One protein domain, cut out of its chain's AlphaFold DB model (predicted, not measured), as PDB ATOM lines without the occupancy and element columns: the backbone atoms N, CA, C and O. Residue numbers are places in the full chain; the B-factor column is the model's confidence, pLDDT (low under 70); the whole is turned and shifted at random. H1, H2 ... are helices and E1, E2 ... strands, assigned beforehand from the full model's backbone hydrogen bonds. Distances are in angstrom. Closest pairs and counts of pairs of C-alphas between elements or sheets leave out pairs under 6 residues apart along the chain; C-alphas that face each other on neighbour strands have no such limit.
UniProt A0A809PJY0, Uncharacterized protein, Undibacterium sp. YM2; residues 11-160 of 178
ATOM      1  N   ARG A  11     138.492 160.474 109.597       88.81
ATOM      2  CA  ARG A  11     138.975 159.530 108.584       88.81
ATOM      3  C   ARG A  11     138.910 160.185 107.215       88.81
ATOM      4  O   ARG A  11     137.832 160.583 106.788       88.81
ATOM      5  N   VAL A  12     140.038 160.237 106.515       90.56
ATOM      6  CA  VAL A  12     140.130 160.784 105.155       90.56
ATOM      7  C   VAL A  12     140.367 159.640 104.179       90.56
ATOM      8  O   VAL A  12     141.235 158.800 104.416       90.56
ATOM      9  N   LYS A  13     139.569 159.558 103.111       91.81
ATOM     10  CA  LYS A  13     139.722 158.545 102.056       91.81
ATOM     11  C   LYS A  13     139.370 159.132 100.698       91.81
ATOM     12  O   LYS A  13     138.333 159.773 100.579       91.81
ATOM     13  N   VAL A  14     140.158 158.832  99.671       92.75
ATOM     14  CA  VAL A  14     139.763 159.099  98.281       92.75
ATOM     15  C   VAL A  14     138.818 157.991  97.812       92.75
ATOM     16  O   VAL A  14     139.057 156.811  98.084       92.75
ATOM     17  N   ARG A  15     137.700 158.362  97.179       92.19
ATOM     18  CA  ARG A  15     136.668 157.435  96.688       92.19
ATOM     19  C   ARG A  15     136.113 157.906  95.355       92.19
ATOM     20  O   ARG A  15     135.877 159.099  95.195       92.19
ATOM     21  N   SER A  16     135.859 156.975  94.438       92.62
ATOM     22  CA  SER A  16     135.095 157.279  93.229       92.62
ATOM     23  C   SER A  16     133.613 157.482  93.541       92.62
ATOM     24  O   SER A  16     133.126 157.025  94.582       92.62
ATOM     25  N   PHE A  17     132.878 158.138  92.642       90.81
ATOM     26  CA  PHE A  17     131.430 158.305  92.786       90.81
ATOM     27  C   PHE A  17     130.714 156.953  92.922       90.81
ATOM     28  O   PHE A  17     129.898 156.775  93.829       90.81
ATOM     29  N   SER A  18     131.078 155.964  92.100       87.62
ATOM     30  CA  SER A  18     130.538 154.603  92.214       87.62
ATOM     31  C   SER A  18     130.846 153.957  93.574       87.62
ATOM     32  O   SER A  18     129.980 153.319  94.175       87.62
ATOM     33  N   ASP A  19     132.055 154.160  94.106       87.38
ATOM     34  CA  ASP A  19     132.467 153.605  95.399       87.38
ATOM     35  C   ASP A  19     131.752 154.253  96.592       87.38
ATOM     36  O   ASP A  19     131.569 153.586  97.617       87.38
ATOM     37  N   LEU A  20     131.355 155.528  96.481       83.81
ATOM     38  CA  LEU A  20     130.615 156.230  97.532       83.81
ATOM     39  C   LEU A  20     129.324 155.488  97.873       83.81
ATOM     40  O   LEU A  20     129.083 155.201  99.044       83.81
ATOM     41  N   PHE A  21     128.524 155.131  96.870       76.88
ATOM     42  CA  PHE A  21     127.230 154.481  97.091       76.88
ATOM     43  C   PHE A  21     127.331 152.952  97.099       76.88
ATOM     44  O   PHE A  21     126.730 152.319  97.964       76.88
ATOM     45  N   GLY A  22     128.146 152.347  96.229       70.31
ATOM     46  CA  GLY A  22     128.255 150.887  96.121       70.31
ATOM     47  C   GLY A  22     128.859 150.233  97.368       70.31
ATOM     48  O   GLY A  22     128.255 149.346  97.978       70.31
ATOM     49  N   LYS A  23     130.020 150.720  97.828       67.00
ATOM     50  CA  LYS A  23     130.779 150.105  98.940       67.00
ATOM     51  C   LYS A  23     130.375 150.605 100.327       67.00
ATOM     52  O   LYS A  23     130.925 150.154 101.336       67.00
ATOM     53  N   SER A  24     129.443 151.553 100.431       65.06
ATOM     54  CA  SER A  24     129.045 152.065 101.741       65.06
ATOM     55  C   SER A  24     128.156 151.073 102.491       65.06
ATOM     56  O   SER A  24     127.121 150.638 101.990       65.06
ATOM     57  N   LYS A  25     128.533 150.759 103.738       69.00
ATOM     58  CA  LYS A  25     127.701 149.984 104.679       69.00
ATOM     59  C   LYS A  25     126.471 150.760 105.171       69.00
ATOM     60  O   LYS A  25     125.552 150.159 105.708       69.00
ATOM     61  N   HIS A  26     126.471 152.086 105.021       76.31
ATOM     62  CA  HIS A  26     125.449 152.977 105.571       76.31
ATOM     63  C   HIS A  26     124.972 153.977 104.509       76.31
ATOM     64  O   HIS A  26     125.814 154.502 103.774       76.31
ATOM     65  N   PRO A  27     123.666 154.271 104.422       76.94
ATOM     66  CA  PRO A  27     123.153 155.216 103.439       76.94
ATOM     67  C   PRO A  27     123.643 156.638 103.726       76.94
ATOM     68  O   PRO A  27     123.857 157.027 104.884       76.94
ATOM     69  N   TYR A  28     123.808 157.405 102.649       81.06
ATOM     70  CA  TYR A  28     124.053 158.840 102.721       81.06
ATOM     71  C   TYR A  28     122.723 159.575 102.827       81.06
ATOM     72  O   TYR A  28     121.781 159.268 102.101       81.06
ATOM     73  N   ALA A  29     122.667 160.535 103.740       76.00
ATOM     74  CA  ALA A  29     121.522 161.390 103.980       76.00
ATOM     75  C   ALA A  29     121.957 162.857 103.953       76.00
ATOM     76  O   ALA A  29     123.101 163.196 104.263       76.00
ATOM     77  N   VAL A  30     121.020 163.725 103.601       74.44
ATOM     78  CA  VAL A  30     121.141 165.174 103.770       74.44
ATOM     79  C   VAL A  30     120.415 165.529 105.065       74.44
ATOM     80  O   VAL A  30     119.323 165.014 105.304       74.44
ATOM     81  N   ASP A  31     121.028 166.347 105.920       67.50
ATOM     82  CA  ASP A  31     120.368 166.817 107.144       67.50
ATOM     83  C   ASP A  31     119.467 168.037 106.870       67.50
ATOM     84  O   ASP A  31     119.627 168.724 105.864       67.50
ATOM     85  N   THR A  32     118.517 168.330 107.757       62.84
ATOM     86  CA  THR A  32     117.483 169.364 107.557       62.84
ATOM     87  C   THR A  32     118.034 170.789 107.518       62.84
ATOM     88  O   THR A  32     117.413 171.666 106.926       62.84
ATOM     89  N   TYR A  33     119.208 171.020 108.110       61.22
ATOM     90  CA  TYR A  33     119.910 172.308 108.098       61.22
ATOM     91  C   TYR A  33     120.708 172.571 106.810       61.22
ATOM     92  O   TYR A  33     121.305 173.638 106.659       61.22
ATOM     93  N   GLN A  34     120.743 171.623 105.872       66.12
ATOM     94  CA  GLN A  34     121.412 171.815 104.588       66.12
ATOM     95  C   GLN A  34     120.592 172.695 103.645       66.12
ATOM     96  O   GLN A  34     119.361 172.636 103.594       66.12
ATOM     97  N   ARG A  35     121.295 173.514 102.856       71.62
ATOM     98  CA  ARG A  35     120.649 174.374 101.862       71.62
ATOM     99  C   ARG A  35     120.030 173.524 100.756       71.62
ATOM    100  O   ARG A  35     120.508 172.444 100.411       71.62
ATOM    101  N   GLY A  36     118.956 174.046 100.172       80.94
ATOM    102  CA  GLY A  36     118.352 173.429  99.000       80.94
ATOM    103  C   GLY A  36     119.323 173.348  97.819       80.94
ATOM    104  O   GLY A  36     120.352 174.024  97.784       80.94
ATOM    105  N   PHE A  37     118.994 172.522  96.830       85.06
ATOM    106  CA  PHE A  37     119.740 172.491  95.573       85.06
ATOM    107  C   PHE A  37     119.577 173.830  94.841       85.06
ATOM    108  O   PHE A  37     118.448 174.260  94.617       85.06
ATOM    109  N   VAL A  38     120.681 174.504  94.500       88.19
ATOM    110  CA  VAL A  38     120.684 175.880  93.965       88.19
ATOM    111  C   VAL A  38     121.531 176.076  92.709       88.19
ATOM    112  O   VAL A  38     121.613 177.205  92.226       88.19
ATOM    113  N   TRP A  39     122.154 175.031  92.160       90.06
ATOM    114  CA  TRP A  39     122.825 175.159  90.863       90.06
ATOM    115  C   TRP A  39     121.845 175.649  89.790       90.06
ATOM    116  O   TRP A  39     120.678 175.249  89.772       90.06
ATOM    117  N   ASN A  40     122.326 176.583  88.973       90.00
ATOM    118  CA  ASN A  40     121.618 177.135  87.828       90.00
ATOM    119  C   ASN A  40     121.938 176.316  86.576       90.00
ATOM    120  O   ASN A  40     122.830 175.466  86.578       90.00
ATOM    121  N   ASP A  41     121.221 176.617  85.507       92.00
ATOM    122  CA  ASP A  41     121.276 175.872  84.259       92.00
ATOM    123  C   ASP A  41     122.681 175.859  83.645       92.00
ATOM    124  O   ASP A  41     123.150 174.817  83.196       92.00
ATOM    125  N   GLU A  42     123.391 176.986  83.718       92.75
ATOM    126  CA  GLU A  42     124.781 177.121  83.265       92.75
ATOM    127  C   GLU A  42     125.711 176.126  83.961       92.75
ATOM    128  O   GLU A  42     126.448 175.414  83.291       92.75
ATOM    129  N   LYS A  43     125.636 176.004  85.294       93.00
ATOM    130  CA  LYS A  43     126.464 175.044  86.047       93.00
ATOM    131  C   LYS A  43     126.150 173.594  85.698       93.00
ATOM    132  O   LYS A  43     127.031 172.745  85.790       93.00
ATOM    133  N   ILE A  44     124.903 173.299  85.335       94.00
ATOM    134  CA  ILE A  44     124.493 171.953  84.917       94.00
ATOM    135  C   ILE A  44     125.066 171.622  83.540       94.00
ATOM    136  O   ILE A  44     125.643 170.549  83.380       94.00
ATOM    137  N   ARG A  45     124.964 172.551  82.582       93.81
ATOM    138  CA  ARG A  45     125.556 172.399  81.244       93.81
ATOM    139  C   ARG A  45     127.074 172.294  81.321       93.81
ATOM    140  O   ARG A  45     127.630 171.335  80.808       93.81
ATOM    141  N   GLN A  46     127.708 173.191  82.076       95.06
ATOM    142  CA  GLN A  46     129.149 173.166  82.306       95.06
ATOM    143  C   GLN A  46     129.604 171.829  82.898       95.06
ATOM    144  O   GLN A  46     130.558 171.244  82.408       95.06
ATOM    145  N   LEU A  47     128.890 171.294  83.898       95.19
ATOM    146  CA  LEU A  47     129.217 169.973  84.437       95.19
ATOM    147  C   LEU A  47     129.136 168.874  83.363       95.19
ATOM    148  O   LEU A  47     129.977 167.979  83.358       95.19
ATOM    149  N   ALA A  48     128.115 168.895  82.503       94.62
ATOM    150  CA  ALA A  48     127.986 167.909  81.432       94.62
ATOM    151  C   ALA A  48     129.146 168.008  80.434       94.62
ATOM    152  O   ALA A  48     129.772 166.990  80.137       94.62
ATOM    153  N   ASP A  49     129.454 169.227  79.985       95.12
ATOM    154  CA  ASP A  49     130.517 169.498  79.020       95.12
ATOM    155  C   ASP A  49     131.894 169.123  79.576       95.12
ATOM    156  O   ASP A  49     132.603 168.337  78.952       95.12
ATOM    157  N   ASP A  50     132.221 169.562  80.796       95.25
ATOM    158  CA  ASP A  50     133.496 169.254  81.455       95.25
ATOM    159  C   ASP A  50     133.723 167.735  81.564       95.25
ATOM    160  O   ASP A  50     134.821 167.229  81.316       95.25
ATOM    161  N   LEU A  51     132.680 166.979  81.930       95.62
ATOM    162  CA  LEU A  51     132.760 165.524  82.064       95.62
ATOM    163  C   LEU A  51     132.862 164.816  80.710       95.62
ATOM    164  O   LEU A  51     133.607 163.838  80.589       95.62
ATOM    165  N   ALA A  52     132.120 165.282  79.706       94.75
ATOM    166  CA  ALA A  52     132.173 164.732  78.358       94.75
ATOM    167  C   ALA A  52     133.545 164.984  77.716       94.75
ATOM    168  O   ALA A  52     134.136 164.076  77.129       94.75
ATOM    169  N   ASP A  53     134.094 166.184  77.878       94.50
ATOM    170  CA  ASP A  53     135.393 166.555  77.324       94.50
ATOM    171  C   ASP A  53     136.534 165.835  78.044       94.50
ATOM    172  O   ASP A  53     137.432 165.290  77.395       94.50
ATOM    173  N   TYR A  54     136.444 165.691  79.370       94.88
ATOM    174  CA  TYR A  54     137.350 164.828  80.121       94.88
ATOM    175  C   TYR A  54     137.330 163.380  79.597       94.88
ATOM    176  O   TYR A  54     138.386 162.754  79.476       94.88
ATOM    177  N   GLN A  55     136.170 162.824  79.231       92.44
ATOM    178  CA  GLN A  55     136.111 161.477  78.653       92.44
ATOM    179  C   GLN A  55     136.730 161.372  77.261       92.44
ATOM    180  O   GLN A  55     137.331 160.338  76.973       92.44
ATOM    181  N   LYS A  56     136.633 162.413  76.432       92.56
ATOM    182  CA  LYS A  56     137.246 162.446  75.093       92.56
ATOM    183  C   LYS A  56     138.765 162.626  75.130       92.56
ATOM    184  O   LYS A  56     139.430 162.295  74.153       92.56
ATOM    185  N   ALA A  57     139.316 163.150  76.227       92.44
ATOM    186  CA  ALA A  57     140.758 163.328  76.373       92.44
ATOM    187  C   ALA A  57     141.514 161.987  76.224       92.44
ATOM    188  O   ALA A  57     141.025 160.965  76.720       92.44
ATOM    189  N   PRO A  58     142.691 161.973  75.572       91.38
ATOM    190  CA  PRO A  58     143.460 160.753  75.347       91.38
ATOM    191  C   PRO A  58     143.959 160.147  76.663       91.38
ATOM    192  O   PRO A  58     144.279 160.860  77.615       91.38
ATOM    193  N   ASP A  59     144.045 158.820  76.697       89.19
ATOM    194  CA  ASP A  59     144.661 158.087  77.800       89.19
ATOM    195  C   ASP A  59     146.197 158.043  77.661       89.19
ATOM    196  O   ASP A  59     146.716 158.077  76.542       89.19
ATOM    197  N   PRO A  60     146.942 157.918  78.778       89.75
ATOM    198  CA  PRO A  60     146.455 157.862  80.158       89.75
ATOM    199  C   PRO A  60     146.091 159.252  80.704       89.75
ATOM    200  O   PRO A  60     146.860 160.202  80.564       89.75
ATOM    201  N   LYS A  61     144.959 159.354  81.412       89.75
ATOM    202  CA  LYS A  61     144.543 160.583  82.109       89.75
ATOM    203  C   LYS A  61     144.297 160.364  83.604       89.75
ATOM    204  O   LYS A  61     143.879 159.278  84.014       89.75
ATOM    205  N   PRO A  62     144.575 161.377  84.445       91.12
ATOM    206  CA  PRO A  62     144.314 161.289  85.875       91.12
ATOM    207  C   PRO A  62     142.805 161.265  86.153       91.12
ATOM    208  O   PRO A  62     142.055 161.857  85.386       91.12
ATOM    209  N   PRO A  63     142.347 160.668  87.269       92.44
ATOM    210  CA  PRO A  63     140.940 160.705  87.662       92.44
ATOM    211  C   PRO A  63     140.374 162.132  87.739       92.44
ATOM    212  O   PRO A  63     141.050 163.051  88.210       92.44
ATOM    213  N   TYR A  64     139.101 162.307  87.373       94.75
ATOM    214  CA  TYR A  64     138.423 163.600  87.456       94.75
ATOM    215  C   TYR A  64     138.133 163.965  88.916       94.75
ATOM    216  O   TYR A  64     137.211 163.434  89.548       94.75
ATOM    217  N   TYR A  65     138.938 164.863  89.484       93.69
ATOM    218  CA  TYR A  65     138.816 165.251  90.884       93.69
ATOM    219  C   TYR A  65     137.708 166.284  91.088       93.69
ATOM    220  O   TYR A  65     137.866 167.466  90.797       93.69
ATOM    221  N   MET A  66     136.594 165.851  91.679       93.19
ATOM    222  CA  MET A  66     135.416 166.693  91.901       93.19
ATOM    223  C   MET A  66     135.358 167.277  93.324       93.19
ATOM    224  O   MET A  66     134.322 167.762  93.789       93.19
ATOM    225  N   GLY A  67     136.509 167.300  94.004       90.56
ATOM    226  CA  GLY A  67     136.735 167.987  95.271       90.56
ATOM    227  C   GLY A  67     136.464 167.154  96.522       90.56
ATOM    228  O   GLY A  67     136.519 165.924  96.518       90.56
ATOM    229  N   THR A  68     136.213 167.850  97.630       90.88
ATOM    230  CA  THR A  68     136.029 167.243  98.953       90.88
ATOM    231  C   THR A  68     134.549 167.073  99.289       90.88
ATOM    232  O   THR A  68     133.738 167.949  98.996       90.88
ATOM    233  N   ILE A  69     134.206 165.960  99.936       90.44
ATOM    234  CA  ILE A  69     132.904 165.721 100.565       90.44
ATOM    235  C   ILE A  69     133.144 165.570 102.062       90.44
ATOM    236  O   ILE A  69     133.872 164.670 102.494       90.44
ATOM    237  N   LEU A  70     132.507 166.429 102.855       89.44
ATOM    238  CA  LEU A  70     132.530 166.328 104.307       89.44
ATOM    239  C   LEU A  70     131.293 165.579 104.792       89.44
ATOM    240  O   LEU A  70     130.164 165.913 104.439       89.44
ATOM    241  N   VAL A  71     131.515 164.561 105.615       89.75
ATOM    242  CA  VAL A  71     130.486 163.626 106.058       89.75
ATOM    243  C   VAL A  71     130.570 163.451 107.564       89.75
ATOM    244  O   VAL A  71     131.620 163.106 108.103       89.75
ATOM    245  N   HIS A  72     129.443 163.598 108.245       88.81
ATOM    246  CA  HIS A  72     129.288 163.218 109.642       88.81
ATOM    247  C   HIS A  72     128.653 161.830 109.740       88.81
ATOM    248  O   HIS A  72     127.572 161.578 109.209       88.81
ATOM    249  N   PHE A  73     129.325 160.893 110.405       86.94
ATOM    250  CA  PHE A  73     128.756 159.581 110.690       86.94
ATOM    251  C   PHE A  73     128.022 159.594 112.030       86.94
ATOM    252  O   PHE A  73     128.639 159.724 113.087       86.94
ATOM    253  N   HIS A  74     126.709 159.373 111.986       83.75
ATOM    254  CA  HIS A  74     125.875 159.283 113.175       83.75
ATOM    255  C   HIS A  74     125.688 157.816 113.574       83.75
ATOM    256  O   HIS A  74     124.868 157.099 112.993       83.75
ATOM    257  N   ALA A  75     126.417 157.380 114.605       80.69
ATOM    258  CA  ALA A  75     126.466 155.978 115.027       80.69
ATOM    259  C   ALA A  75     125.082 155.390 115.361       80.69
ATOM    260  O   ALA A  75     124.734 154.334 114.839       80.69
ATOM    261  N   GLN A  76     124.262 156.098 116.152       80.88
ATOM    262  CA  GLN A  76     122.925 155.618 116.546       80.88
ATOM    263  C   GLN A  76     121.968 155.454 115.354       80.88
ATOM    264  O   GLN A  76     121.322 154.422 115.214       80.88
ATOM    265  N   LYS A  77     121.917 156.442 114.448       77.31
ATOM    266  CA  LYS A  77     121.074 156.398 113.244       77.31
ATOM    267  C   LYS A  77     121.643 155.488 112.149       77.31
ATOM    268  O   LYS A  77     120.963 155.273 111.151       77.31
ATOM    269  N   LYS A  78     122.886 155.001 112.295       83.25
ATOM    270  CA  LYS A  78     123.638 154.248 111.273       83.25
ATOM    271  C   LYS A  78     123.591 154.932 109.895       83.25
ATOM    272  O   LYS A  78     123.460 154.270 108.867       83.25
ATOM    273  N   LYS A  79     123.690 156.267 109.884       82.62
ATOM    274  CA  LYS A  79     123.578 157.133 108.698       82.62
ATOM    275  C   LYS A  79     124.790 158.048 108.566       82.62
ATOM    276  O   LYS A  79     125.439 158.391 109.556       82.62
ATOM    277  N   ARG A  80     125.089 158.430 107.327       84.31
ATOM    278  CA  ARG A  80     126.138 159.390 106.975       84.31
ATOM    279  C   ARG A  80     125.491 160.683 106.498       84.31
ATOM    280  O   ARG A  80     124.924 160.699 105.413       84.31
ATOM    281  N   PHE A  81     125.569 161.736 107.297       85.62
ATOM    282  CA  PHE A  81     125.044 163.051 106.950       85.62
ATOM    283  C   PHE A  81     126.078 163.832 106.151       85.62
ATOM    284  O   PHE A  81     127.210 164.009 106.597       85.62
ATOM    285  N   ILE A  82     125.705 164.275 104.956       87.19
ATOM    286  CA  ILE A  82     126.552 165.138 104.134       87.19
ATOM    287  C   ILE A  82     126.502 166.547 104.726       87.19
ATOM    288  O   ILE A  82     125.424 167.120 104.884       87.19
ATOM    289  N   ILE A  83     127.675 167.079 105.060       84.06
ATOM    290  CA  ILE A  83     127.861 168.415 105.635       84.06
ATOM    291  C   ILE A  83     128.342 169.402 104.565       84.06
ATOM    292  O   ILE A  83     127.905 170.547 104.561       84.06
ATOM    293  N   ASP A  84     129.182 168.947 103.630       85.88
ATOM    294  CA  ASP A  84     129.611 169.717 102.456       85.88
ATOM    295  C   ASP A  84     129.712 168.834 101.202       85.88
ATOM    296  O   ASP A  84     129.885 167.616 101.289       85.88
ATOM    297  N   GLY A  85     129.612 169.452 100.022       86.62
ATOM    298  CA  GLY A  85     129.651 168.785  98.719       86.62
ATOM    299  C   GLY A  85     128.278 168.354  98.197       86.62
ATOM    300  O   GLY A  85     128.193 167.745  97.130       86.62
ATOM    301  N   GLN A  86     127.200 168.715  98.897       85.94
ATOM    302  CA  GLN A  86     125.825 168.328  98.569       85.94
ATOM    303  C   GLN A  86     125.416 168.718  97.142       85.94
ATOM    304  O   GLN A  86     124.813 167.906  96.449       85.94
ATOM    305  N   GLN A  87     125.738 169.929  96.678       87.25
ATOM    306  CA  GLN A  87     125.313 170.401  95.349       87.25
ATOM    307  C   GLN A  87     125.902 169.538  94.226       87.25
ATOM    308  O   GLN A  87     125.172 169.058  93.366       87.25
ATOM    309  N   ARG A  88     127.211 169.269  94.302       91.31
ATOM    310  CA  ARG A  88     127.940 168.414  93.354       91.31
ATOM    311  C   ARG A  88     127.398 166.991  93.355       91.31
ATOM    312  O   ARG A  88     127.105 166.451  92.297       91.31
ATOM    313  N   LEU A  89     127.214 166.412  94.543       90.12
ATOM    314  CA  LEU A  89     126.638 165.075  94.677       90.12
ATOM    315  C   LEU A  89     125.226 165.005  94.101       90.12
ATOM    316  O   LEU A  89     124.913 164.062  93.390       90.12
ATOM    317  N   THR A  90     124.401 166.019  94.361       89.94
ATOM    318  CA  THR A  90     123.037 166.094  93.828       89.94
ATOM    319  C   THR A  90     123.059 166.125  92.306       89.94
ATOM    320  O   THR A  90     122.416 165.289  91.686       89.94
ATOM    321  N   ALA A  91     123.830 167.037  91.703       92.19
ATOM    322  CA  ALA A  91     123.930 167.155  90.250       92.19
ATOM    323  C   ALA A  91     124.414 165.850  89.598       92.19
ATOM    324  O   ALA A  91     123.829 165.406  88.614       92.19
ATOM    325  N   LEU A  92     125.407 165.183  90.196       92.94
ATOM    326  CA  LEU A  92     125.865 163.874  89.729       92.94
ATOM    327  C   LEU A  92     124.818 162.772  89.896       92.94
ATOM    328  O   LEU A  92     124.731 161.909  89.034       92.94
ATOM    329  N   CYS A  93     124.020 162.776  90.966       90.62
ATOM    330  CA  CYS A  93     122.924 161.818  91.119       90.62
ATOM    331  C   CYS A  93     121.837 162.025  90.057       90.62
ATOM    332  O   CYS A  93     121.310 161.042  89.544       90.62
ATOM    333  N   VAL A  94     121.531 163.278  89.696       91.19
ATOM    334  CA  VAL A  94     120.605 163.581  88.591       91.19
ATOM    335  C   VAL A  94     121.183 163.109  87.257       91.19
ATOM    336  O   VAL A  94     120.483 162.447  86.496       91.19
ATOM    337  N   LEU A  95     122.464 163.388  86.993       92.88
ATOM    338  CA  LEU A  95     123.148 162.906  85.792       92.88
ATOM    339  C   LEU A  95     123.172 161.372  85.739       92.88
ATOM    340  O   LEU A  95     122.877 160.784  84.705       92.88
ATOM    341  N   TYR A  96     123.467 160.713  86.862       91.44
ATOM    342  CA  TYR A  96     123.455 159.256  86.974       91.44
ATOM    343  C   TYR A  96     122.076 158.694  86.644       91.44
ATOM    344  O   TYR A  96     121.972 157.784  85.828       91.44
ATOM    345  N   GLN A  97     121.018 159.272  87.219       89.94
ATOM    346  CA  GLN A  97     119.648 158.874  86.913       89.94
ATOM    347  C   GLN A  97     119.317 159.050  85.431       89.94
ATOM    348  O   GLN A  97     118.627 158.205  84.870       89.94
ATOM    349  N   GLN A  98     119.817 160.109  84.793       90.75
ATOM    350  CA  GLN A  98     119.587 160.324  83.370       90.75
ATOM    351  C   GLN A  98     120.329 159.313  82.485       90.75
ATOM    352  O   GLN A  98     119.787 158.873  81.478       90.75
ATOM    353  N   LEU A  99     121.550 158.923  82.856       89.81
ATOM    354  CA  LEU A  99     122.360 157.991  82.066       89.81
ATOM    355  C   LEU A  99     122.013 156.514  82.315       89.81
ATOM    356  O   LEU A  99     122.193 155.692  81.425       89.81
ATOM    357  N   GLN A 100     121.546 156.169  83.518       88.44
ATOM    358  CA  GLN A 100     121.304 154.782  83.950       88.44
ATOM    359  C   GLN A 100     119.816 154.453  84.148       88.44
ATOM    360  O   GLN A 100     119.461 153.302  84.388       88.44
ATOM    361  N   GLY A 101     118.930 155.451  84.119       85.62
ATOM    362  CA  GLY A 101     117.491 155.289  84.357       85.62
ATOM    363  C   GLY A 101     117.095 155.057  85.823       85.62
ATOM    364  O   GLY A 101     115.908 155.058  86.144       85.62
ATOM    365  N   CYS A 102     118.055 154.896  86.737       84.25
ATOM    366  CA  CYS A 102     117.815 154.656  88.160       84.25
ATOM    367  C   CYS A 102     118.728 155.517  89.044       84.25
ATOM    368  O   CYS A 102     119.792 155.960  88.620       84.25
ATOM    369  N   LEU A 103     118.323 155.770  90.292       81.38
ATOM    370  CA  LEU A 103     119.206 156.393  91.282       81.38
ATOM    371  C   LEU A 103     120.188 155.355  91.852       81.38
ATOM    372  O   LEU A 103     119.844 154.174  91.928       81.38
ATOM    373  N   PRO A 104     121.379 155.766  92.325       77.00
ATOM    374  CA  PRO A 104     122.283 154.854  93.022       77.00
ATOM    375  C   PRO A 104     121.592 154.230  94.248       77.00
ATOM    376  O   PRO A 104     121.001 154.955  95.048       77.00
ATOM    377  N   GLU A 105     121.717 152.912  94.447       67.25
ATOM    378  CA  GLU A 105     120.945 152.127  95.439       67.25
ATOM    379  C   GLU A 105     120.916 152.706  96.868       67.25
ATOM    380  O   GLU A 105     119.954 152.514  97.607       67.25
ATOM    381  N   LYS A 106     121.972 153.416  97.286       69.94
ATOM    382  CA  LYS A 106     122.122 153.975  98.648       69.94
ATOM    383  C   LYS A 106     122.084 155.503  98.690       69.94
ATOM    384  O   LYS A 106     122.545 156.114  99.662       69.94
ATOM    385  N   CYS A 107     121.560 156.124  97.638       70.25
ATOM    386  CA  CYS A 107     121.344 157.559  97.542       70.25
ATOM    387  C   CYS A 107     119.988 157.933  98.164       70.25
ATOM    388  O   CYS A 107     118.987 158.074  97.469       70.25
ATOM    389  N   ALA A 108     119.952 158.117  99.488       64.56
ATOM    390  CA  ALA A 108     118.765 158.573 100.221       64.56
ATOM    391  C   ALA A 108     118.819 160.091 100.478       64.56
ATOM    392  O   ALA A 108     118.706 160.561 101.613       64.56
ATOM    393  N   LEU A 109     119.066 160.866  99.420       68.19
ATOM    394  CA  LEU A 109     119.125 162.322  99.511       68.19
ATOM    395  C   LEU A 109     117.693 162.875  99.479       68.19
ATOM    396  O   LEU A 109     117.059 162.935  98.429       68.19
ATOM    397  N   THR A 110     117.168 163.240 100.647       65.50
ATOM    398  CA  THR A 110     115.869 163.913 100.769       65.50
ATOM    399  C   THR A 110     116.061 165.414 100.593       65.50
ATOM    400  O   THR A 110     116.940 166.003 101.222       65.50
ATOM    401  N   TYR A 111     115.224 166.048  99.772       70.81
ATOM    402  CA  TYR A 111     115.288 167.487  99.531       70.81
ATOM    403  C   TYR A 111     113.947 168.175  99.772       70.81
ATOM    404  O   TYR A 111     112.886 167.566  99.656       70.81
ATOM    405  N   SER A 112     114.003 169.476 100.059       70.00
ATOM    406  CA  SER A 112     112.811 170.320 100.151       70.00
ATOM    407  C   SER A 112     112.074 170.421  98.802       70.00
ATOM    408  O   SER A 112     112.707 170.311  97.745       70.00
ATOM    409  N   PRO A 113     110.762 170.733  98.792       71.88
ATOM    410  CA  PRO A 113     110.006 170.947  97.551       71.88
ATOM    411  C   PRO A 113     110.627 172.006  96.624       71.88
ATOM    412  O   PRO A 113     110.621 171.856  95.402       71.88
ATOM    413  N   GLN A 114     111.231 173.049  97.202       71.00
ATOM    414  CA  GLN A 114     111.943 174.095  96.458       71.00
ATOM    415  C   GLN A 114     113.134 173.530  95.671       71.00
ATOM    416  O   GLN A 114     113.359 173.895  94.517       71.00
ATOM    417  N   SER A 115     113.864 172.589  96.272       82.06
ATOM    418  CA  SER A 115     114.963 171.882  95.610       82.06
ATOM    419  C   SER A 115     114.449 170.915  94.549       82.06
ATOM    420  O   SER A 115     115.057 170.803  93.492       82.06
ATOM    421  N   ALA A 116     113.314 170.251  94.796       82.25
ATOM    422  CA  ALA A 116     112.731 169.288  93.864       82.25
ATOM    423  C   ALA A 116     112.431 169.917  92.495       82.25
ATOM    424  O   ALA A 116     112.691 169.302  91.463       82.25
ATOM    425  N   ARG A 117     111.952 171.171  92.463       84.88
ATOM    426  CA  ARG A 117     111.768 171.910  91.204       84.88
ATOM    427  C   ARG A 117     113.087 172.068  90.443       84.88
ATOM    428  O   ARG A 117     113.131 171.747  89.263       84.88
ATOM    429  N   ARG A 118     114.153 172.520  91.108       86.19
ATOM    430  CA  ARG A 118     115.466 172.729  90.471       86.19
ATOM    431  C   ARG A 118     116.127 171.421  90.046       86.19
ATOM    432  O   ARG A 118     116.735 171.376  88.988       86.19
ATOM    433  N   ILE A 119     115.954 170.352  90.821       87.88
ATOM    434  CA  ILE A 119     116.400 168.999  90.460       87.88
ATOM    435  C   ILE A 119     115.699 168.527  89.179       87.88
ATOM    436  O   ILE A 119     116.356 168.010  88.281       87.88
ATOM    437  N   ARG A 120     114.385 168.761  89.049       87.75
ATOM    438  CA  ARG A 120     113.650 168.461  87.809       87.75
ATOM    439  C   ARG A 120     114.129 169.302  86.626       87.75
ATOM    440  O   ARG A 120     114.297 168.749  85.547       87.75
ATOM    441  N   CYS A 121     114.376 170.597  86.822       88.69
ATOM    442  CA  CYS A 121     114.952 171.453  85.779       88.69
ATOM    443  C   CYS A 121     116.333 170.943  85.344       88.69
ATOM    444  O   CYS A 121     116.557 170.759  84.155       88.69
ATOM    445  N   ALA A 122     117.216 170.613  86.292       91.00
ATOM    446  CA  ALA A 122     118.521 170.020  86.004       91.00
ATOM    447  C   ALA A 122     118.411 168.714  85.202       91.00
ATOM    448  O   ALA A 122     119.163 168.513  84.256       91.00
ATOM    449  N   ALA A 123     117.448 167.848  85.538       90.44
ATOM    450  CA  ALA A 123     117.193 166.625  84.780       90.44
ATOM    451  C   ALA A 123     116.744 166.915  83.336       90.44
ATOM    452  O   ALA A 123     117.187 166.238  82.412       90.44
ATOM    453  N   GLY A 124     115.887 167.926  83.143       90.81
ATOM    454  CA  GLY A 124     115.473 168.390  81.816       90.81
ATOM    455  C   GLY A 124     116.651 168.901  80.992       90.81
ATOM    456  O   GLY A 124     116.822 168.488  79.851       90.81
ATOM    457  N   ILE A 125     117.527 169.698  81.606       92.06
ATOM    458  CA  ILE A 125     118.729 170.223  80.950       92.06
ATOM    459  C   ILE A 125     119.644 169.088  80.517       92.06
ATOM    460  O   ILE A 125     120.044 169.068  79.362       92.06
ATOM    461  N   PHE A 126     119.938 168.119  81.392       92.62
ATOM    462  CA  PHE A 126     120.745 166.967  80.989       92.62
ATOM    463  C   PHE A 126     120.099 166.194  79.841       92.62
ATOM    464  O   PHE A 126     120.807 165.767  78.943       92.62
ATOM    465  N   ARG A 127     118.771 166.032  79.829       90.12
ATOM    466  CA  ARG A 127     118.068 165.337  78.742       90.12
ATOM    467  C   ARG A 127     118.199 166.046  77.393       90.12
ATOM    468  O   ARG A 127     118.296 165.373  76.375       90.12
ATOM    469  N   GLU A 128     118.154 167.371  77.391       90.81
ATOM    470  CA  GLU A 128     118.240 168.194  76.177       90.81
ATOM    471  C   GLU A 128     119.685 168.478  75.748       90.81
ATOM    472  O   GLU A 128     119.925 168.937  74.631       90.81
ATOM    473  N   HIS A 129     120.659 168.242  76.629       91.44
ATOM    474  CA  HIS A 129     122.059 168.538  76.355       91.44
ATOM    475  C   HIS A 129     122.662 167.477  75.434       91.44
ATOM    476  O   HIS A 129     122.673 166.291  75.753       91.44
ATOM    477  N   LEU A 130     123.190 167.906  74.288       85.19
ATOM    478  CA  LEU A 130     123.710 167.002  73.256       85.19
ATOM    479  C   LEU A 130     125.020 166.310  73.669       85.19
ATOM    480  O   LEU A 130     125.305 165.203  73.220       85.19
ATOM    481  N   ASN A 131     125.821 166.963  74.512       90.12
ATOM    482  CA  ASN A 131     127.156 166.514  74.892       90.12
ATOM    483  C   ASN A 131     127.144 165.908  76.302       90.12
ATOM    484  O   ASN A 131     127.503 166.561  77.279       90.12
ATOM    485  N   LEU A 132     126.682 164.662  76.418       91.25
ATOM    486  CA  LEU A 132     126.693 163.929  77.684       91.25
ATOM    487  C   LEU A 132     127.842 162.917  77.741       91.25
ATOM    488  O   LEU A 132     128.158 162.281  76.732       91.25
ATOM    489  N   PRO A 133     128.425 162.699  78.931       92.69
ATOM    490  CA  PRO A 133     129.376 161.622  79.129       92.69
ATOM    491  C   PRO A 133     128.693 160.242  79.075       92.69
ATOM    492  O   PRO A 133     127.525 160.084  79.428       92.69
ATOM    493  N   ASN A 134     129.455 159.211  78.713       92.12
ATOM    494  CA  ASN A 134     129.061 157.811  78.866       92.12
ATOM    495  C   ASN A 134     129.066 157.422  80.365       92.12
ATOM    496  O   ASN A 134     129.994 157.829  81.078       92.12
ATOM    497  N   PRO A 135     128.103 156.615  80.863       90.88
ATOM    498  CA  PRO A 135     128.038 156.145  82.251       90.88
ATOM    499  C   PRO A 135     129.332 155.606  82.895       90.88
ATOM    500  O   PRO A 135     129.451 155.648  84.121       90.88
ATOM    501  N   ASP A 136     130.340 155.164  82.142       91.00
ATOM    502  CA  ASP A 136     131.648 154.803  82.719       91.00
ATOM    503  C   ASP A 136     132.370 155.970  83.428       91.00
ATOM    504  O   ASP A 136     133.259 155.744  84.258       91.00
ATOM    505  N   ILE A 137     131.953 157.219  83.184       92.69
ATOM    506  CA  ILE A 137     132.488 158.424  83.837       92.69
ATOM    507  C   ILE A 137     132.448 158.339  85.366       92.69
ATOM    508  O   ILE A 137     133.365 158.796  86.048       92.69
ATOM    509  N   PHE A 138     131.433 157.680  85.935       92.31
ATOM    510  CA  PHE A 138     131.249 157.593  87.386       92.31
ATOM    511  C   PHE A 138     132.353 156.801  88.101       92.31
ATOM    512  O   PHE A 138     132.562 156.985  89.305       92.31
ATOM    513  N   ARG A 139     133.091 155.955  87.370       91.12
ATOM    514  CA  ARG A 139     134.273 155.253  87.893       91.12
ATOM    515  C   ARG A 139     135.496 156.165  87.970       91.12
ATOM    516  O   ARG A 139     136.350 155.951  88.826       91.12
ATOM    517  N   GLN A 140     135.556 157.171  87.100       92.50
ATOM    518  CA  GLN A 140     136.682 158.095  86.961       92.50
ATOM    519  C   GLN A 140     136.523 159.352  87.823       92.50
ATOM    520  O   GLN A 140     137.521 159.951  88.216       92.50
ATOM    521  N   ILE A 141     135.287 159.737  88.158       94.69
ATOM    522  CA  ILE A 141     135.019 160.835  89.092       94.69
ATOM    523  C   ILE A 141     135.436 160.416  90.498       94.69
ATOM    524  O   ILE A 141     134.885 159.457  91.044       94.69
ATOM    525  N   VAL A 142     136.345 161.173  91.113       94.62
ATOM    526  CA  VAL A 142     136.858 160.923  92.465       94.62
ATOM    527  C   VAL A 142     136.662 162.113  93.399       94.62
ATOM    528  O   VAL A 142     136.710 163.275  93.001       94.62
ATOM    529  N   PHE A 143     136.480 161.798  94.678       93.81
ATOM    530  CA  PHE A 143     136.325 162.750  95.768       93.81
ATOM    531  C   PHE A 143     137.255 162.419  96.927       93.81
ATOM    532  O   PHE A 143     137.459 161.247  97.258       93.81
ATOM    533  N   THR A 144     137.714 163.450  97.632       93.25
ATOM    534  CA  THR A 144     138.262 163.285  98.983       93.25
ATOM    535  C   THR A 144     137.118 163.269  99.982       93.25
ATOM    536  O   THR A 144     136.444 164.271 100.195       93.25
ATOM    537  N   VAL A 145     136.887 162.132 100.625       91.12
ATOM    538  CA  VAL A 145     135.838 161.973 101.630       91.12
ATOM    539  C   VAL A 145     136.444 162.140 103.011       91.12
ATOM    540  O   VAL A 145     137.212 161.288 103.468       91.12
ATOM    541  N   ILE A 146     136.065 163.216 103.692       90.94
ATOM    542  CA  ILE A 146     136.396 163.446 105.096       90.94
ATOM    543  C   ILE A 146     135.202 162.974 105.918       90.94
ATOM    544  O   ILE A 146     134.111 163.521 105.826       90.94
ATOM    545  N   SER A 147     135.396 161.919 106.700       89.44
ATOM    546  CA  SER A 147     134.385 161.360 107.594       89.44
ATOM    547  C   SER A 147     134.739 161.667 109.039       89.44
ATOM    548  O   SER A 147     135.799 161.254 109.508       89.44
ATOM    549  N   VAL A 148     133.835 162.322 109.757       90.50
ATOM    550  CA  VAL A 148     133.983 162.632 111.183       90.50
ATOM    551  C   VAL A 148     132.908 161.938 112.010       90.50
ATOM    552  O   VAL A 148     131.799 161.704 111.530       90.50
ATOM    553  N   ASN A 149     133.227 161.575 113.249       86.56
ATOM    554  CA  ASN A 149     132.270 160.958 114.179       86.56
ATOM    555  C   ASN A 149     131.532 161.982 115.058       86.56
ATOM    556  O   ASN A 149     130.462 161.678 115.585       86.56
ATOM    557  N   ARG A 150     132.071 163.198 115.189       83.19
ATOM    558  CA  ARG A 150     131.461 164.290 115.944       83.19
ATOM    559  C   ARG A 150     131.045 165.433 115.024       83.19
ATOM    560  O   ARG A 150     131.733 165.745 114.054       83.19
ATOM    561  N   VAL A 151     129.905 166.036 115.339       79.12
ATOM    562  CA  VAL A 151     129.288 167.086 114.522       79.12
ATOM    563  C   VAL A 151     130.022 168.428 114.649       79.12
ATOM    564  O   VAL A 151     130.181 169.134 113.663       79.12
ATOM    565  N   ASP A 152     130.554 168.739 115.830       82.44
ATOM    566  CA  ASP A 152     131.352 169.940 116.110       82.44
ATOM    567  C   ASP A 152     132.650 169.973 115.294       82.44
ATOM    568  O   ASP A 152     133.011 171.002 114.723       82.44
ATOM    569  N   LEU A 153     133.310 168.822 115.147       82.25
ATOM    570  CA  LEU A 153     134.450 168.682 114.243       82.25
ATOM    571  C   LEU A 153     134.031 168.905 112.791       82.25
ATOM    572  O   LEU A 153     134.757 169.560 112.049       82.25
ATOM    573  N   ALA A 154     132.860 168.405 112.384       81.62
ATOM    574  CA  ALA A 154     132.342 168.639 111.039       81.62
ATOM    575  C   ALA A 154     132.170 170.140 110.770       81.62
ATOM    576  O   ALA A 154     132.681 170.645 109.778       81.62
ATOM    577  N   PHE A 155     131.527 170.870 111.682       78.25
ATOM    578  CA  PHE A 155     131.380 172.319 111.543       78.25
ATOM    579  C   PHE A 155     132.726 173.046 111.573       78.25
ATOM    580  O   PHE A 155     132.948 173.925 110.750       78.25
ATOM    581  N   THR A 156     133.677 172.609 112.403       82.31
ATOM    582  CA  THR A 156     135.042 173.162 112.403       82.31
ATOM    583  C   THR A 156     135.716 173.022 111.031       82.31
ATOM    584  O   THR A 156     136.300 173.984 110.529       82.31
ATOM    585  N   PHE A 157     135.618 171.845 110.396       79.12
ATOM    586  CA  PHE A 157     136.139 171.611 109.040       79.12
ATOM    587  C   PHE A 157     135.392 172.424 107.980       79.12
ATOM    588  O   PHE A 157     136.016 172.977 107.078       79.12
ATOM    589  N   PHE A 158     134.066 172.493 108.089       77.69
ATOM    590  CA  PHE A 158     133.219 173.266 107.187       77.69
ATOM    591  C   PHE A 158     133.589 174.751 107.222       77.69
ATOM    592  O   PHE A 158     133.833 175.354 106.179       77.69
ATOM    593  N   ASP A 159     133.713 175.320 108.421       75.12
ATOM    594  CA  ASP A 159     134.104 176.709 108.611       75.12
ATOM    595  C   ASP A 159     135.524 176.941 108.107       75.12
ATOM    596  O   ASP A 159     135.750 177.885 107.369       75.12
ATOM    597  N   THR A 160     136.492 176.066 108.391       75.62
ATOM    598  CA  THR A 160     137.848 176.245 107.835       75.62
ATOM    599  C   THR A 160     137.911 176.129 106.311       75.62
ATOM    600  O   THR A 160     138.812 176.712 105.711       75.62
TER     601      THR A 160
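Overview. This is residues 11 to 160 of the 178 residues of an uncharacterized protein of Undibacterium sp. YM2 (UniProt A0A809PJY0). A strongly twisted sheet of five strands curls round the short helix H1, and H6 covers part of its other face. Beside the sheet three longer helices, H2, H3 and H4, form a cluster in which H4 packs on both others and lies clear of the sheet. The printed part has 150 residues with six named helices and five named strands, in the order E1 H1 E2 H2 E3 E4 H3 H4 H5 E5 H6; the class is mixed, helices and strands. The sheet runs E1 E5 E3 E4 E2 and is mixed. The whole is compact, with a radius of gyration of the C-alphas of 15.3 A and spans of 44 by 39 by 29 A.

Arrangement. Look first at E5, residues 141 to 148, and E3, residues 64 to 74, which are parallel; N 146 and O 69 are 2.9 A apart. E1, residues 11 to 16, is antiparallel to E5, with N 13 and O 145 at 2.9 A. E3 and E4, residues 79 to 84, form an antiparallel hairpin, with N 72 and O 81 at 2.8 A. E2, residues 28 to 30, is parallel to E4, with N 29 and O 80 at 2.8 A. H6, residues 151 to 160, is over E3 at a height over the sheet of 8.8 A and runs along the strands, at 5 degrees to E3 on the local plane. H1, residues 17 to 22, is on the opposite face and touches H5, residues 137 to 140; their closest C-alphas, of Phe 17 and Phe 138, are 5.4 A apart. H3, residues 86 to 100, only grazes the sheet with residues 86 to 92. It touches H4, residues 113 to 128, at a steep tilt of 46 degrees, the same way; the closest C-alphas, of Val 94 and Ala 123, are 6.0 A apart. H4 touches H2, residues 41 to 56, with residues 121 to 126 alone; the closest C-alphas, of Ala 122 and Ile 44, are 6.4 A apart. Every O i to N i+4 pair is within hydrogen-bond range in H2, H3 and H6, against 1 of 2 in H1 and 11 of 12 in H4; H5 is too short for such a pair.

Along the chain. Find C-alpha 11 at (138.975, 159.530, 108.584), where E1 begins. E3 runs 28.9 A from C-alpha 64 at (138.423, 163.600, 87.456) and bends by 54 degrees at residue 67; E5 measures 22.2 A. H4 measures 23.1 A, H2 22.8 A and H3 20.4 A. H6 ends at C-alpha 160, (137.848, 176.245, 107.835).

Size, cuts and confidence. The C-alphas of Pro 58 and Gln 76, the two farthest apart, are 46.3 A apart. The printed part has no cut. The link from H3 to H4, residues 101 to 112, is long. Look for pLDDT under 70 at residues 23 to 25, 31 to 34, 105 to 106 and 108 to 110.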